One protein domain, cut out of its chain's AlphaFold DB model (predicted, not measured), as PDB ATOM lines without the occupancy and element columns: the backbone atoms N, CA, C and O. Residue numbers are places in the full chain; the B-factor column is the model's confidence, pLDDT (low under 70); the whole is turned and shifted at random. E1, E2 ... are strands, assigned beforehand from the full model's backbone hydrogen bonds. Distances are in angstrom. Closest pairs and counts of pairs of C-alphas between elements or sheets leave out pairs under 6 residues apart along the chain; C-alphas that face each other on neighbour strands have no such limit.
ATOM      1  N   ASP A  20     -19.934  48.472 -70.033       88.75
ATOM      2  CA  ASP A  20     -19.769  49.786 -69.409       88.75
ATOM      3  C   ASP A  20     -18.488  49.882 -68.559       88.75
ATOM      4  O   ASP A  20     -17.842  48.896 -68.188       88.75
ATOM      5  N   VAL A  21     -18.101  51.111 -68.196       89.12
ATOM      6  CA  VAL A  21     -16.963  51.334 -67.293       89.12
ATOM      7  C   VAL A  21     -17.241  50.694 -65.931       89.12
ATOM      8  O   VAL A  21     -18.152  51.096 -65.212       89.12
ATOM      9  N   GLY A  22     -16.390  49.740 -65.548       88.69
ATOM     10  CA  GLY A  22     -16.518  48.978 -64.303       88.69
ATOM     11  C   GLY A  22     -17.135  47.591 -64.493       88.69
ATOM     12  O   GLY A  22     -17.038  46.767 -63.583       88.69
ATOM     13  N   GLU A  23     -17.695  47.303 -65.670       89.00
ATOM     14  CA  GLU A  23     -18.174  45.971 -66.018       89.00
ATOM     15  C   GLU A  23     -17.040  45.046 -66.471       89.00
ATOM     16  O   GLU A  23     -15.965  45.461 -66.915       89.00
ATOM     17  N   ILE A  24     -17.288  43.745 -66.334       86.88
ATOM     18  CA  ILE A  24     -16.338  42.711 -66.723       86.88
ATOM     19  C   ILE A  24     -16.459  42.470 -68.225       86.88
ATOM     20  O   ILE A  24     -17.525  42.115 -68.726       86.88
ATOM     21  N   VAL A  25     -15.338  42.589 -68.932       88.44
ATOM     22  CA  VAL A  25     -15.249  42.151 -70.327       88.44
ATOM     23  C   VAL A  25     -15.451  40.631 -70.390       88.44
ATOM     24  O   VAL A  25     -14.776  39.912 -69.646       88.44
ATOM     25  N   PRO A  26     -16.345  40.124 -71.258       88.38
ATOM     26  CA  PRO A  26     -16.590  38.694 -71.377       88.38
ATOM     27  C   PRO A  26     -15.354  37.945 -71.884       88.38
ATOM     28  O   PRO A  26     -14.530  38.487 -72.623       88.38
ATOM     29  N   ASP A  27     -15.253  36.672 -71.512       91.69
ATOM     30  CA  ASP A  27     -14.259  35.769 -72.083       91.69
ATOM     31  C   ASP A  27     -14.549  35.568 -73.574       91.69
ATOM     32  O   ASP A  27     -15.702  35.401 -73.978       91.69
ATOM     33  N   PHE A  28     -13.502  35.556 -74.395       91.69
ATOM     34  CA  PHE A  28     -13.634  35.276 -75.821       91.69
ATOM     35  C   PHE A  28     -12.422  34.535 -76.368       91.69
ATOM     36  O   PHE A  28     -11.316  34.591 -75.830       91.69
ATOM     37  N   GLU A  29     -12.639  33.852 -77.484       95.12
ATOM     38  CA  GLU A  29     -11.600  33.164 -78.233       95.12
ATOM     39  C   GLU A  29     -11.621  33.651 -79.671       95.12
ATOM     40  O   GLU A  29     -12.664  33.632 -80.323       95.12
ATOM     41  N   LEU A  30     -10.469  34.096 -80.159       93.38
ATOM     42  CA  LEU A  30     -10.304  34.538 -81.534       93.38
ATOM     43  C   LEU A  30      -9.036  33.937 -82.115       93.38
ATOM     44  O   LEU A  30      -8.019  33.797 -81.437       93.38
ATOM     45  N   THR A  31      -9.099  33.606 -83.396       96.06
ATOM     46  CA  THR A  31      -7.927  33.177 -84.147       96.06
ATOM     47  C   THR A  31      -7.097  34.398 -84.530       96.06
ATOM     48  O   THR A  31      -7.627  35.371 -85.069       96.06
ATOM     49  N   ASP A  32      -5.796  34.360 -84.262       92.81
ATOM     50  CA  ASP A  32      -4.870  35.407 -84.676       92.81
ATOM     51  C   ASP A  32      -4.553  35.345 -86.184       92.81
ATOM     52  O   ASP A  32      -4.966  34.440 -86.916       92.81
ATOM     53  N   ALA A  33      -3.756  36.304 -86.662       89.38
ATOM     54  CA  ALA A  33      -3.347  36.390 -88.065       89.38
ATOM     55  C   ALA A  33      -2.523  35.183 -88.569       89.38
ATOM     56  O   ALA A  33      -2.295  35.057 -89.770       89.38
ATOM     57  N   ARG A  34      -2.047  34.310 -87.676       96.50
ATOM     58  CA  ARG A  34      -1.278  33.095 -87.989       96.50
ATOM     59  C   ARG A  34      -2.120  31.826 -87.863       96.50
ATOM     60  O   ARG A  34      -1.573  30.729 -87.967       96.50
ATOM     61  N   GLY A  35      -3.425  31.949 -87.626       95.88
ATOM     62  CA  GLY A  35      -4.291  30.794 -87.423       95.88
ATOM     63  C   GLY A  35      -4.230  30.214 -86.005       95.88
ATOM     64  O   GLY A  35      -4.770  29.134 -85.784       95.88
ATOM     65  N   GLN A  36      -3.570  30.877 -85.050       96.75
ATOM     66  CA  GLN A  36      -3.468  30.395 -83.673       96.75
ATOM     67  C   GLN A  36      -4.661  30.867 -82.848       96.75
ATOM     68  O   GLN A  36      -5.018  32.043 -82.878       96.75
ATOM     69  N   LEU A  37      -5.263  29.961 -82.080       96.06
ATOM     70  CA  LEU A  37      -6.360  30.309 -81.183       96.06
ATOM     71  C   LEU A  37      -5.823  31.079 -79.970       96.06
ATOM     72  O   LEU A  37      -4.988  30.571 -79.219       96.06
ATOM     73  N   VAL A  38      -6.327  32.292 -79.759       92.19
ATOM     74  CA  VAL A  38      -6.004  33.146 -78.616       92.19
ATOM     75  C   VAL A  38      -7.239  33.274 -77.740       92.19
ATOM     76  O   VAL A  38      -8.300  33.688 -78.202       92.19
ATOM     77  N   ARG A  39      -7.089  32.944 -76.456       91.62
ATOM     78  CA  ARG A  39      -8.142  33.100 -75.451       91.62
ATOM     79  C   ARG A  39      -7.899  34.364 -74.635       91.62
ATOM     80  O   ARG A  39      -6.867  34.487 -73.976       91.62
ATOM     81  N   PHE A  40      -8.863  35.275 -74.649       89.38
ATOM     82  CA  PHE A  40      -8.975  36.351 -73.676       89.38
ATOM     83  C   PHE A  40      -9.839  35.869 -72.514       89.38
ATOM     84  O   PHE A  40     -10.931  35.342 -72.720       89.38
ATOM     85  N   THR A  41      -9.348  36.047 -71.290       86.50
ATOM     86  CA  THR A  41     -10.094  35.698 -70.078       86.50
ATOM     87  C   THR A  41     -10.154  36.888 -69.140       86.50
ATOM     88  O   THR A  41      -9.138  37.549 -68.925       86.50
ATOM     89  N   ASN A  42     -11.295  37.078 -68.493       70.38
ATOM     90  CA  ASN A  42     -11.545  38.058 -67.442       70.38
ATOM     91  C   ASN A  42     -10.725  37.823 -66.164       70.38
ATOM     92  O   ASN A  42     -10.757  38.634 -65.235       70.38
ATOM     93  N   ARG A  43      -9.980  36.713 -66.098       64.75
ATOM     94  CA  ARG A  43      -9.074  36.423 -64.996       64.75
ATOM     95  C   ARG A  43      -7.956  37.456 -65.008       64.75
ATOM     96  O   ARG A  43      -7.211  37.480 -65.982       64.75
ATOM     97  N   PRO A  44      -7.792  38.260 -63.947       57.16
ATOM     98  CA  PRO A  44      -6.849  39.365 -63.949       57.16
ATOM     99  C   PRO A  44      -5.425  38.816 -64.038       57.16
ATOM    100  O   PRO A  44      -4.936  38.233 -63.063       57.16
ATOM    101  N   PRO A  45      -4.694  39.012 -65.147       55.09
ATOM    102  CA  PRO A  45      -3.256  39.017 -65.053       55.09
ATOM    103  C   PRO A  45      -2.872  40.408 -64.522       55.09
ATOM    104  O   PRO A  45      -3.660  41.353 -64.537       55.09
ATOM    105  N   LYS A  46      -1.654  40.592 -64.026       62.78
ATOM    106  CA  LYS A  46      -1.164  41.899 -63.542       62.78
ATOM    107  C   LYS A  46      -0.971  42.934 -64.675       62.78
ATOM    108  O   LYS A  46      -0.082  43.775 -64.602       62.78
ATOM    109  N   THR A  47      -1.745  42.847 -65.752       72.38
ATOM    110  CA  THR A  47      -1.512  43.492 -67.043       72.38
ATOM    111  C   THR A  47      -2.798  44.086 -67.597       72.38
ATOM    112  O   THR A  47      -3.864  43.482 -67.520       72.38
ATOM    113  N   ARG A  48      -2.674  45.282 -68.172       83.44
ATOM    114  CA  ARG A  48      -3.752  45.997 -68.865       83.44
ATOM    115  C   ARG A  48      -3.895  45.465 -70.294       83.44
ATOM    116  O   ARG A  48      -2.908  45.015 -70.870       83.44
ATOM    117  N   ALA A  49      -5.092  45.563 -70.860       85.44
ATOM    118  CA  ALA A  49      -5.391  45.167 -72.233       85.44
ATOM    119  C   ALA A  49      -6.154  46.281 -72.969       85.44
ATOM    120  O   ALA A  49      -6.784  47.123 -72.332       85.44
ATOM    121  N   LEU A  50      -6.093  46.264 -74.302       86.62
ATOM    122  CA  LEU A  50      -6.875  47.113 -75.202       86.62
ATOM    123  C   LEU A  50      -7.597  46.205 -76.200       86.62
ATOM    124  O   LEU A  50      -6.958  45.357 -76.821       86.62
ATOM    125  N   ILE A  51      -8.905  46.398 -76.359       86.88
ATOM    126  CA  ILE A  51      -9.732  45.695 -77.345       86.88
ATOM    127  C   ILE A  51     -10.215  46.736 -78.351       86.88
ATOM    128  O   ILE A  51     -10.779  47.754 -77.960       86.88
ATOM    129  N   LEU A  52      -9.964  46.492 -79.638       86.50
ATOM    130  CA  LEU A  52     -10.352  47.380 -80.729       86.50
ATOM    131  C   LEU A  52     -11.180  46.599 -81.744       86.50
ATOM    132  O   LEU A  52     -10.664  45.710 -82.421       86.50
ATOM    133  N   PHE A  53     -12.448  46.971 -81.880       83.75
ATOM    134  CA  PHE A  53     -13.293  46.512 -82.972       83.75
ATOM    135  C   PHE A  53     -13.072  47.431 -84.168       83.75
ATOM    136  O   PHE A  53     -13.248  48.644 -84.074       83.75
ATOM    137  N   TYR A  54     -12.670  46.860 -85.298       81.88
ATOM    138  CA  TYR A  54     -12.540  47.596 -86.546       81.88
ATOM    139  C   TYR A  54     -13.036  46.731 -87.697       81.88
ATOM    140  O   TYR A  54     -12.942  45.504 -87.666       81.88
ATOM    141  N   ARG A  55     -13.549  47.387 -88.736       74.75
ATOM    142  CA  ARG A  55     -13.789  46.752 -90.029       74.75
ATOM    143  C   ARG A  55     -12.660  47.145 -90.966       74.75
ATOM    144  O   ARG A  55     -12.289  48.317 -91.024       74.75
ATOM    145  N   SER A  56     -12.115  46.178 -91.695       73.00
ATOM    146  CA  SER A  56     -11.187  46.496 -92.776       73.00
ATOM    147  C   SER A  56     -11.946  47.268 -93.853       73.00
ATOM    148  O   SER A  56     -12.991  46.816 -94.323       73.00
ATOM    149  N   ALA A  57     -11.447  48.443 -94.227       62.69
ATOM    150  CA  ALA A  57     -11.891  49.102 -95.441       62.69
ATOM    151  C   ALA A  57     -11.100  48.489 -96.600       62.69
ATOM    152  O   ALA A  57      -9.909  48.748 -96.748       62.69
ATOM    153  N   SER A  58     -11.755  47.645 -97.393       60.41
ATOM    154  CA  SER A  58     -11.276  47.325 -98.735       60.41
ATOM    155  C   SER A  58     -11.743  48.455 -99.644       60.41
ATOM    156  O   SER A  58     -12.950  48.618 -99.826       60.41
ATOM    157  N   TRP A  59     -10.805  49.248-100.153       48.59
ATOM    158  CA  TRP A  59     -11.037  50.212-101.231       48.59
ATOM    159  C   TRP A  59     -10.856  49.552-102.595       48.59
ATOM    160  O   TRP A  59     -10.015  48.629-102.696       48.59
TER     161      TRP A  59
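This is residues 20 to 59 of the 59 residues of an uncharacterized protein of Candidatus Handelsmanbacteria bacterium (UniProt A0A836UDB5). There is little regular structure: one small two-stranded hairpin, E1 and E2, with residues 20 to 27 leading into it and a long stretch with no named element, residues 41 to 59, running on from it. Residues 41 to 59 turn back and run past the hairpin, and residues 52 to 59 stick out free. The printed part has 40 residues, no named helix and two strands, E1 then E2, antiparallel; the class is all strand, with 8 residues in named elements. It is only just loose, close to extended, with a radius of gyration of the C-alphas of 13.0 A and spans of 37 by 25 by 16 A.

E1, residues 28 to 31, is 10.3 A long and begins at C-alpha 28 (-13.634, 35.276, -75.821). E2, residues 37 to 40, is 10.0 A long and ends at C-alpha 40 (-8.975, 36.351, -73.676).

E1 and E2 form a hairpin with a tight link of 5 residues, at 153 degrees between their directions. C-alphas 29 and 39 face each other at 4.4 A. N 30 and O 38, 2.9 A apart, and N 40 and O 28, 2.8 A apart, are within hydrogen-bond range.

The C-alphas of Lys 46 and Trp 59 are the two farthest apart, at 39.8 A. The printed part has no cut. Residues 43 to 46 and 57 to 59 have pLDDT under 70.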